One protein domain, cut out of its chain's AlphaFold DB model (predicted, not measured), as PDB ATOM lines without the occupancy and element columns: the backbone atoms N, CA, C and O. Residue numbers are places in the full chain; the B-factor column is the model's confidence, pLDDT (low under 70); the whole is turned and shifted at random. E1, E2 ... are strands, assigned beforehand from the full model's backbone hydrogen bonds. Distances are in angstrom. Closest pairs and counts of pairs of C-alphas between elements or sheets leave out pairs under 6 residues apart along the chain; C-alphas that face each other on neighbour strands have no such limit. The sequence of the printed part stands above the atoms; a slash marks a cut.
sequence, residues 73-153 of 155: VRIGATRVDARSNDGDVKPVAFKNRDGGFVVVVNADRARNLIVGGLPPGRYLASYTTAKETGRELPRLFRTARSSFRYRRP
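AT A GLANCE: This is residues 73 to 153 of the 155 residues of the protein "Glyco_hydro_30C domain-containing protein" of Sphingomonas daechungensis (UniProt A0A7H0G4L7). With little regular structure, the domain is two small sheets set apart, a three-strand wall E1, E2, E3 and a short hairpin E4, E5, joined by a long loop. Residues 112 to 113 pair antiparallel with 150 to 151, and 126 to 127 with 135 to 136. The printed part has 81 residues, 23 of them in five named strands, E1 to E5 along the chain, with no named helix: all strand, both sheets antiparallel. It is compact, with a radius of gyration of the C-alphas of 12.7 A and spans of 32 by 30 by 26 A.

IN THESE COORDINATES: E1, residues 78 to 80, begins at C-alpha 78 (554.400, 404.710, 302.499). E2, residues 89 to 95, measures 19.9 A and E3, residues 101 to 107, 19.3 A. E4 is residues 121 to 123; E5, residues 140 to 142, ends at C-alpha 142 (552.202, 387.902, 315.708).

HOW THE PARTS SIT: E1, E2 and E3 form a meander, each strand the antiparallel neighbour of the one before. Within hydrogen-bond range are N 78 and O 95, 2.9 A, and N 92 and O 104, 2.9 A. In hairpin E4 and E5, N 123 and O 140 are 2.8 A apart. E3 and E4 are apart.

THE WHOLE: The farthest C-alphas, Lys 131 and Ala 144, are 35.1 A apart. The printed part has no cut; links E3 to E4 and E4 to E5 are long. Residues 142 to 153 have pLDDT under 70.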
ATOM      1  N   VAL A  73     563.098 401.678 307.329       97.69
ATOM      2  CA  VAL A  73     562.205 402.394 306.412       97.69
ATOM      3  C   VAL A  73     562.903 402.513 305.062       97.69
ATOM      4  O   VAL A  73     563.905 403.213 304.922       97.69
ATOM      5  N   ARG A  74     562.424 401.761 304.069       96.94
ATOM      6  CA  ARG A  74     563.078 401.673 302.758       96.94
ATOM      7  C   ARG A  74     562.576 402.750 301.809       96.94
ATOM      8  O   ARG A  74     561.472 403.269 301.954       96.94
ATOM      9  N   ILE A  75     563.380 403.049 300.792       96.38
ATOM     10  CA  ILE A  75     562.988 403.971 299.728       96.38
ATOM     11  C   ILE A  75     561.644 403.553 299.108       96.38
ATOM     12  O   ILE A  75     561.414 402.385 298.782       96.38
ATOM     13  N   GLY A  76     560.734 404.519 298.978       96.25
ATOM     14  CA  GLY A  76     559.372 404.289 298.495       96.25
ATOM     15  C   GLY A  76     558.420 403.652 299.513       96.25
ATOM     16  O   GLY A  76     557.325 403.243 299.129       96.25
ATOM     17  N   ALA A  77     558.804 403.544 300.789       98.31
ATOM     18  CA  ALA A  77     557.864 403.206 301.849       98.31
ATOM     19  C   ALA A  77     556.762 404.267 301.961       98.31
ATOM     20  O   ALA A  77     557.002 405.461 301.805       98.31
ATOM     21  N   THR A  78     555.543 403.824 302.254       98.12
ATOM     22  CA  THR A  78     554.400 404.710 302.499       98.12
ATOM     23  C   THR A  78     554.156 404.809 303.995       98.12
ATOM     24  O   THR A  78     554.005 403.778 304.658       98.12
ATOM     25  N   ARG A  79     554.107 406.030 304.540       97.81
ATOM     26  CA  ARG A  79     553.703 406.246 305.933       97.81
ATOM     27  C   ARG A  79     552.229 405.870 306.098       97.81
ATOM     28  O   ARG A  79     551.398 406.240 305.273       97.81
ATOM     29  N   VAL A  80     551.910 405.134 307.156       96.50
ATOM     30  CA  VAL A  80     550.542 404.721 307.506       96.50
ATOM     31  C   VAL A  80     550.178 405.240 308.896       96.50
ATOM     32  O   VAL A  80     551.066 405.587 309.678       96.50
ATOM     33  N   ASP A  81     548.879 405.330 309.194       94.19
ATOM     34  CA  ASP A  81     548.416 405.867 310.477       94.19
ATOM     35  C   ASP A  81     548.889 404.993 311.650       94.19
ATOM     36  O   ASP A  81     548.841 403.760 311.594       94.19
ATOM     37  N   ALA A  82     549.351 405.642 312.713       96.00
ATOM     38  CA  ALA A  82     549.813 405.011 313.940       96.00
ATOM     39  C   ALA A  82     549.444 405.904 315.121       96.00
ATOM     40  O   ALA A  82     549.699 407.105 315.106       96.00
ATOM     41  N   ARG A  83     548.832 405.316 316.152       94.94
ATOM     42  CA  ARG A  83     548.337 406.051 317.320       94.94
ATOM     43  C   ARG A  83     548.773 405.376 318.605       94.94
ATOM     44  O   ARG A  83     548.912 404.155 318.658       94.94
ATOM     45  N   SER A  84     548.943 406.191 319.636       94.50
ATOM     46  CA  SER A  84     549.203 405.760 321.002       94.50
ATOM     47  C   SER A  84     548.076 406.242 321.908       94.50
ATOM     48  O   SER A  84     547.511 407.312 321.689       94.50
ATOM     49  N   ASN A  85     547.751 405.449 322.925       93.56
ATOM     50  CA  ASN A  85     546.896 405.861 324.041       93.56
ATOM     51  C   ASN A  85     547.697 406.494 325.197       93.56
ATOM     52  O   ASN A  85     547.117 406.863 326.214       93.56
ATOM     53  N   ASP A  86     549.015 406.595 325.044       92.00
ATOM     54  CA  ASP A  86     549.964 407.204 325.970       92.00
ATOM     55  C   ASP A  86     550.661 408.373 325.259       92.00
ATOM     56  O   ASP A  86     551.289 408.172 324.215       92.00
ATOM     57  N   GLY A  87     550.529 409.587 325.803       90.19
ATOM     58  CA  GLY A  87     551.047 410.820 325.195       90.19
ATOM     59  C   GLY A  87     552.575 410.902 325.136       90.19
ATOM     60  O   GLY A  87     553.117 411.631 324.306       90.19
ATOM     61  N   ASP A  88     553.272 410.104 325.946       91.69
ATOM     62  CA  ASP A  88     554.738 410.039 325.959       91.69
ATOM     63  C   ASP A  88     555.293 409.010 324.962       91.69
ATOM     64  O   ASP A  88     556.505 408.787 324.866       91.69
ATOM     65  N   VAL A  89     554.405 408.317 324.253       94.00
ATOM     66  CA  VAL A  89     554.745 407.299 323.268       94.00
ATOM     67  C   VAL A  89     554.314 407.813 321.908       94.00
ATOM     68  O   VAL A  89     553.130 407.945 321.612       94.00
ATOM     69  N   LYS A  90     555.305 408.082 321.066       95.81
ATOM     70  CA  LYS A  90     555.142 408.711 319.758       95.81
ATOM     71  C   LYS A  90     555.465 407.688 318.660       95.81
ATOM     72  O   LYS A  90     556.635 407.527 318.305       95.81
ATOM     73  N   PRO A  91     554.471 406.915 318.177       96.75
ATOM     74  CA  PRO A  91     554.684 405.922 317.137       96.75
ATOM     75  C   PRO A  91     554.550 406.531 315.743       96.75
ATOM     76  O   PRO A  91     553.665 407.340 315.482       96.75
ATOM     77  N   VAL A  92     555.368 406.054 314.815       97.69
ATOM     78  CA  VAL A  92     555.182 406.267 313.379       97.69
ATOM     79  C   VAL A  92     555.373 404.944 312.654       97.69
ATOM     80  O   VAL A  92     556.246 404.147 313.003       97.69
ATOM     81  N   ALA A  93     554.517 404.675 311.670       97.94
ATOM     82  CA  ALA A  93     554.495 403.403 310.966       97.94
ATOM     83  C   ALA A  93     554.629 403.579 309.455       97.94
ATOM     84  O   ALA A  93     554.156 404.554 308.871       97.94
ATOM     85  N   PHE A  94     555.244 402.587 308.821       98.31
ATOM     86  CA  PHE A  94     555.512 402.557 307.392       98.31
ATOM     87  C   PHE A  94     555.201 401.183 306.814       98.31
ATOM     88  O   PHE A  94     555.457 400.156 307.446       98.31
ATOM     89  N   LYS A  95     554.707 401.175 305.577       98.06
ATOM     90  CA  LYS A  95     554.634 399.994 304.724       98.06
ATOM     91  C   LYS A  95     555.699 400.112 303.636       98.06
ATOM     92  O   LYS A  95     555.600 400.976 302.765       98.06
ATOM     93  N   ASN A  96     556.709 399.254 303.690       98.06
ATOM     94  CA  ASN A  96     557.722 399.123 302.650       98.06
ATOM     95  C   ASN A  96     557.107 398.517 301.371       98.06
ATOM     96  O   ASN A  96     556.067 397.852 301.409       98.06
ATOM     97  N   ARG A  97     557.756 398.732 300.219       97.69
ATOM     98  CA  ARG A  97     557.270 398.242 298.910       97.69
ATOM     99  C   ARG A  97     557.224 396.717 298.797       97.69
ATOM    100  O   ARG A  97     556.421 396.197 298.033       97.69
ATOM    101  N   ASP A  98     558.055 396.023 299.565       95.31
ATOM    102  CA  ASP A  98     558.058 394.562 299.695       95.31
ATOM    103  C   ASP A  98     556.894 394.027 300.554       95.31
ATOM    104  O   ASP A  98     556.744 392.819 300.724       95.31
ATOM    105  N   GLY A  99     556.054 394.917 301.096       94.12
ATOM    106  CA  GLY A  99     554.944 394.582 301.983       94.12
ATOM    107  C   GLY A  99     555.324 394.509 303.462       94.12
ATOM    108  O   GLY A  99     554.430 394.334 304.293       94.12
ATOM    109  N   GLY A 100     556.604 394.671 303.811       95.12
ATOM    110  CA  GLY A 100     557.072 394.713 305.191       95.12
ATOM    111  C   GLY A 100     556.547 395.937 305.941       95.12
ATOM    112  O   GLY A 100     556.482 397.037 305.393       95.12
ATOM    113  N   PHE A 101     556.184 395.756 307.210       96.56
ATOM    114  CA  PHE A 101     555.744 396.847 308.078       96.56
ATOM    115  C   PHE A 101     556.833 397.207 309.082       96.56
ATOM    116  O   PHE A 101     557.413 396.330 309.722       96.56
ATOM    117  N   VAL A 102     557.062 398.505 309.245       97.12
ATOM    118  CA  VAL A 102     557.996 399.067 310.221       97.12
ATOM    119  C   VAL A 102     557.219 399.989 311.140       97.12
ATOM    120  O   VAL A 102     556.446 400.817 310.670       97.12
ATOM    121  N   VAL A 103     557.432 399.853 312.445       97.06
ATOM    122  CA  VAL A 103     556.938 400.800 313.446       97.06
ATOM    123  C   VAL A 103     558.141 401.295 314.216       97.06
ATOM    124  O   VAL A 103     558.837 400.498 314.843       97.06
ATOM    125  N   VAL A 104     558.376 402.599 314.164       97.00
ATOM    126  CA  VAL A 104     559.358 403.255 315.021       97.00
ATOM    127  C   VAL A 104     558.597 403.919 316.155       97.00
ATOM    128  O   VAL A 104     557.588 404.584 315.930       97.00
ATOM    129  N   VAL A 105     559.046 403.683 317.385       95.62
ATOM    130  CA  VAL A 105     558.403 404.226 318.579       95.62
ATOM    131  C   VAL A 105     559.407 405.079 319.329       95.62
ATOM    132  O   VAL A 105     560.355 404.558 319.920       95.62
ATOM    133  N   ASN A 106     559.164 406.385 319.337       94.12
ATOM    134  CA  ASN A 106     559.882 407.308 320.194       94.12
ATOM    135  C   ASN A 106     559.238 407.271 321.587       94.12
ATOM    136  O   ASN A 106     558.029 407.452 321.736       94.12
ATOM    137  N   ALA A 107     560.054 407.012 322.605       92.06
ATOM    138  CA  ALA A 107     559.671 407.085 324.007       92.06
ATOM    139  C   ALA A 107     560.771 407.823 324.773       92.06
ATOM    140  O   ALA A 107     561.950 407.733 324.429       92.06
ATOM    141  N   ASP A 108     560.401 408.521 325.831       84.38
ATOM    142  CA  ASP A 108     561.294 409.298 326.696       84.38
ATOM    143  C   ASP A 108     561.924 408.451 327.816       84.38
ATOM    144  O   ASP A 108     563.072 408.655 328.200       84.38
ATOM    145  N   ARG A 109     561.201 407.433 328.292       84.25
ATOM    146  CA  ARG A 109     561.613 406.563 329.406       84.25
ATOM    147  C   ARG A 109     561.398 405.080 329.139       84.25
ATOM    148  O   ARG A 109     560.775 404.676 328.154       84.25
ATOM    149  N   ALA A 110     561.958 404.265 330.028       84.81
ATOM    150  CA  ALA A 110     561.746 402.824 330.077       84.81
ATOM    151  C   ALA A 110     560.267 402.507 330.307       84.81
ATOM    152  O   ALA A 110     559.673 403.011 331.260       84.81
ATOM    153  N   ARG A 111     559.668 401.662 329.467       85.38
ATOM    154  CA  ARG A 111     558.243 401.323 329.582       85.38
ATOM    155  C   ARG A 111     557.877 400.061 328.829       85.38
ATOM    156  O   ARG A 111     558.578 399.655 327.902       85.38
ATOM    157  N   ASN A 112     556.756 399.474 329.239       85.31
ATOM    158  CA  ASN A 112     556.122 398.387 328.513       85.31
ATOM    159  C   ASN A 112     555.242 398.958 327.397       85.31
ATOM    160  O   ASN A 112     554.361 399.768 327.663       85.31
ATOM    161  N   LEU A 113     555.465 398.518 326.165       86.69
ATOM    162  CA  LEU A 113     554.728 398.909 324.975       86.69
ATOM    163  C   LEU A 113     553.946 397.723 324.439       86.69
ATOM    164  O   LEU A 113     554.465 396.601 324.390       86.69
ATOM    165  N   ILE A 114     552.715 397.998 324.009       89.00
ATOM    166  CA  ILE A 114     551.882 397.035 323.306       89.00
ATOM    167  C   ILE A 114     551.620 397.504 321.884       89.00
ATOM    168  O   ILE A 114     550.941 398.502 321.676       89.00
ATOM    169  N   VAL A 115     552.148 396.769 320.900       89.62
ATOM    170  CA  VAL A 115     551.980 397.099 319.476       89.62
ATOM    171  C   VAL A 115     550.920 396.186 318.858       89.62
ATOM    172  O   VAL A 115     551.093 394.965 318.792       89.62
ATOM    173  N   GLY A 116     549.812 396.794 318.425       90.06
ATOM    174  CA  GLY A 116     548.694 396.158 317.719       90.06
ATOM    175  C   GLY A 116     548.612 396.566 316.240       90.06
ATOM    176  O   GLY A 116     549.512 397.205 315.711       90.06
ATOM    177  N   GLY A 117     547.555 396.155 315.528       88.81
ATOM    178  CA  GLY A 117     547.250 396.622 314.155       88.81
ATOM    179  C   GLY A 117     548.095 396.061 312.993       88.81
ATOM    180  O   GLY A 117     547.569 395.866 311.910       88.81
ATOM    181  N   LEU A 118     549.355 395.689 313.223       90.19
ATOM    182  CA  LEU A 118     550.225 394.964 312.275       90.19
ATOM    183  C   LEU A 118     549.652 393.650 311.671       90.19
ATOM    184  O   LEU A 118     548.956 392.899 312.346       90.19
ATOM    185  N   PRO A 119     549.978 393.277 310.426       91.06
ATOM    186  CA  PRO A 119     549.607 391.963 309.895       91.06
ATOM    187  C   PRO A 119     550.212 390.789 310.696       91.06
ATOM    188  O   PRO A 119     551.250 390.951 311.347       91.06
ATOM    189  N   PRO A 120     549.614 389.583 310.660       88.81
ATOM    190  CA  PRO A 120     550.270 388.378 311.165       88.81
ATOM    191  C   PRO A 120     551.629 388.173 310.490       88.81
ATOM    192  O   PRO A 120     551.764 388.380 309.286       88.81
ATOM    193  N   GLY A 121     552.640 387.774 311.257       89.00
ATOM    194  CA  GLY A 121     553.992 387.661 310.720       89.00
ATOM    195  C   GLY A 121     555.081 387.588 311.779       89.00
ATOM    196  O   GLY A 121     554.821 387.558 312.986       89.00
ATOM    197  N   ARG A 122     556.322 387.544 311.292       90.81
ATOM    198  CA  ARG A 122     557.535 387.578 312.111       90.81
ATOM    199  C   ARG A 122     558.086 388.992 312.106       90.81
ATOM    200  O   ARG A 122     558.303 389.558 311.039       90.81
ATOM    201  N   TYR A 123     558.346 389.514 313.292       91.69
ATOM    202  CA  TYR A 123     558.860 390.856 313.491       91.69
ATOM    203  C   TYR A 123     560.202 390.787 314.209       91.69
ATOM    204  O   TYR A 123     560.386 390.037 315.172       91.69
ATOM    205  N   LEU A 124     561.146 391.577 313.711       92.31
ATOM    206  CA  LEU A 124     562.358 391.912 314.439       92.31
ATOM    207  C   LEU A 124     562.068 393.150 315.282       92.31
ATOM    208  O   LEU A 124     561.306 394.023 314.870       92.31
ATOM    209  N   ALA A 125     562.678 393.214 316.456       92.25
ATOM    210  CA  ALA A 125     562.639 394.393 317.297       92.25
ATOM    211  C   ALA A 125     564.064 394.736 317.713       92.25
ATOM    212  O   ALA A 125     564.855 393.855 318.051       92.25
ATOM    213  N   SER A 126     564.384 396.021 317.678       94.00
ATOM    214  CA  SER A 126     565.631 396.551 318.206       94.00
ATOM    215  C   SER A 126     565.346 397.865 318.916       94.00
ATOM    216  O   SER A 126     564.281 398.454 318.723       94.00
ATOM    217  N   TYR A 127     566.276 398.317 319.745       93.00
ATOM    218  CA  TYR A 127     566.156 399.609 320.401       93.00
ATOM    219  C   TYR A 127     567.484 400.349 320.446       93.00
ATOM    220  O   TYR A 127     568.565 399.760 320.384       93.00
ATOM    221  N   THR A 128     567.372 401.666 320.579       93.50
ATOM    222  CA  THR A 128     568.488 402.567 320.843       93.50
ATOM    223  C   THR A 128     568.193 403.353 322.125       93.50
ATOM    224  O   THR A 128     567.061 403.785 322.379       93.50
ATOM    225  N   THR A 129     569.223 403.537 322.944       91.19
ATOM    226  CA  THR A 129     569.270 404.462 324.084       91.19
ATOM    227  C   THR A 129     570.506 405.354 323.941       91.19
ATOM    228  O   THR A 129     571.268 405.220 322.986       91.19
ATOM    229  N   ALA A 130     570.752 406.241 324.906       84.31
ATOM    230  CA  ALA A 130     572.001 407.005 324.946       84.31
ATOM    231  C   ALA A 130     573.253 406.101 325.015       84.31
ATOM    232  O   ALA A 130     574.319 406.465 324.523       84.31
ATOM    233  N   LYS A 131     573.128 404.902 325.602       86.25
ATOM    234  CA  LYS A 131     574.250 403.976 325.828       86.25
ATOM    235  C   LYS A 131     574.304 402.820 324.832       86.25
ATOM    236  O   LYS A 131     575.361 402.231 324.647       86.25
ATOM    237  N   GLU A 132     573.189 402.491 324.187       89.62
ATOM    238  CA  GLU A 132     573.071 401.305 323.337       89.62
ATOM    239  C   GLU A 132     572.538 401.670 321.959       89.62
ATOM    240  O   GLU A 132     571.588 402.435 321.841       89.62
ATOM    241  N   THR A 133     573.119 401.093 320.910       91.56
ATOM    242  CA  THR A 133     572.723 401.375 319.526       91.56
ATOM    243  C   THR A 133     572.234 400.107 318.855       91.56
ATOM    244  O   THR A 133     572.988 399.144 318.749       91.56
ATOM    245  N   GLY A 134     570.990 400.115 318.369       91.69
ATOM    246  CA  GLY A 134     570.456 399.018 317.558       91.69
ATOM    247  C   GLY A 134     570.471 397.658 318.253       91.69
ATOM    248  O   GLY A 134     570.652 396.645 317.582       91.69
ATOM    249  N   ARG A 135     570.321 397.617 319.584       93.94
ATOM    250  CA  ARG A 135     570.354 396.362 320.334       93.94
ATOM    251  C   ARG A 135     569.137 395.524 319.973       93.94
ATOM    252  O   ARG A 135     568.001 395.927 320.228       93.94
ATOM    253  N   GLU A 136     569.387 394.367 319.375       92.69
ATOM    254  CA  GLU A 136     568.339 393.434 318.977       92.69
ATOM    255  C   GLU A 136     567.686 392.769 320.186       92.69
ATOM    256  O   GLU A 136     568.298 392.522 321.230       92.69
ATOM    257  N   LEU A 137     566.407 392.470 320.019       86.56
ATOM    258  CA  LEU A 137     565.577 391.769 320.980       86.56
ATOM    259  C   LEU A 137     565.179 390.405 320.414       86.56
ATOM    260  O   LEU A 137     565.234 390.198 319.196       86.56
ATOM    261  N   PRO A 138     564.724 389.477 321.275       85.75
ATOM    262  CA  PRO A 138     564.143 388.230 320.813       85.75
ATOM    263  C   PRO A 138     563.065 388.470 319.756       85.75
ATOM    264  O   PRO A 138     562.276 389.415 319.844       85.75
ATOM    265  N   ARG A 139     563.033 387.588 318.755       80.75
ATOM    266  CA  ARG A 139     562.078 387.686 317.652       80.75
ATOM    267  C   ARG A 139     560.650 387.641 318.174       80.75
ATOM    268  O   ARG A 139     560.305 386.850 319.050       80.75
ATOM    269  N   LEU A 140     559.822 388.474 317.569       80.62
ATOM    270  CA  LEU A 140     558.446 388.689 317.954       80.62
ATOM    271  C   LEU A 140     557.527 388.018 316.922       80.62
ATOM    272  O   LEU A 140     557.635 388.257 315.719       80.62
ATOM    273  N   PHE A 141     556.619 387.157 317.381       71.56
ATOM    274  CA  PHE A 141     555.640 386.477 316.528       71.56
ATOM    275  C   PHE A 141     554.247 387.048 316.740       71.56
ATOM    276  O   PHE A 141     553.744 387.035 317.864       71.56
ATOM    277  N   ARG A 142     553.606 387.503 315.661       66.00
ATOM    278  CA  ARG A 142     552.202 387.902 315.708       66.00
ATOM    279  C   ARG A 142     551.319 386.862 315.049       66.00
ATOM    280  O   ARG A 142     551.473 386.554 313.868       66.00
ATOM    281  N   THR A 143     550.322 386.421 315.801       57.56
ATOM    282  CA  THR A 143     549.159 385.675 315.312       57.56
ATOM    283  C   THR A 143     547.942 386.605 315.255       57.56
ATOM    284  O   THR A 143     547.954 387.692 315.832       57.56
ATOM    285  N   ALA A 144     546.866 386.212 314.568       46.91
ATOM    286  CA  ALA A 144     545.706 387.076 314.302       46.91
ATOM    287  C   ALA A 144     544.996 387.668 315.549       46.91
ATOM    288  O   ALA A 144     544.163 388.555 315.397       46.91
ATOM    289  N   ARG A 145     545.321 387.219 316.773       41.62
ATOM    290  CA  ARG A 145     544.709 387.675 318.039       41.62
ATOM    291  C   ARG A 145     545.705 388.112 319.126       41.62
ATOM    292  O   ARG A 145     545.293 388.313 320.262       41.62
ATOM    293  N   SER A 146     547.000 388.244 318.822       45.91
ATOM    294  CA  SER A 146     548.020 388.614 319.819       45.91
ATOM    295  C   SER A 146     548.544 390.037 319.634       45.91
ATOM    296  O   SER A 146     548.691 390.536 318.517       45.91
ATOM    297  N   SER A 147     548.836 390.687 320.760       48.62
ATOM    298  CA  SER A 147     549.521 391.974 320.835       48.62
ATOM    299  C   SER A 147     550.929 391.770 321.392       48.62
ATOM    300  O   SER A 147     551.108 390.967 322.311       48.62
ATOM    301  N   PHE A 148     551.925 392.498 320.892       50.75
ATOM    302  CA  PHE A 148     553.280 392.405 321.444       50.75
ATOM    303  C   PHE A 148     553.357 393.042 322.826       50.75
ATOM    304  O   PHE A 148     552.671 394.018 323.057       50.75
ATOM    305  N   ARG A 149     554.172 392.520 323.745       49.69
ATOM    306  CA  ARG A 149     554.596 393.252 324.950       49.69
ATOM    307  C   ARG A 149     556.101 393.425 324.868       49.69
ATOM    308  O   ARG A 149     556.820 392.433 324.794       49.69
ATOM    309  N   TYR A 150     556.571 394.662 324.880       59.47
ATOM    310  CA  TYR A 150     557.994 394.981 324.871       59.47
ATOM    311  C   TYR A 150     558.334 395.906 326.031       59.47
ATOM    312  O   TYR A 150     557.672 396.921 326.176       59.47
ATOM    313  N   ARG A 151     559.375 395.605 326.816       53.59
ATOM    314  CA  ARG A 151     559.916 396.535 327.816       53.59
ATOM    315  C   ARG A 151     561.143 397.244 327.258       53.59
ATOM    316  O   ARG A 151     562.177 396.603 327.082       53.59
ATOM    317  N   ARG A 152     561.068 398.560 327.067       47.75
ATOM    318  CA  ARG A 152     562.264 399.379 326.851       47.75
ATOM    319  C   ARG A 152     563.071 399.461 328.154       47.75
ATOM    320  O   ARG A 152     562.475 399.837 329.166       47.75
ATOM    321  N   PRO A 153     564.371 399.125 328.170       48.03
ATOM    322  CA  PRO A 153     565.218 399.368 329.334       48.03
ATOM    323  C   PRO A 153     565.507 400.866 329.520       48.03
ATOM    324  O   PRO A 153     565.390 401.660 328.586       48.03
TER     325      PRO A 153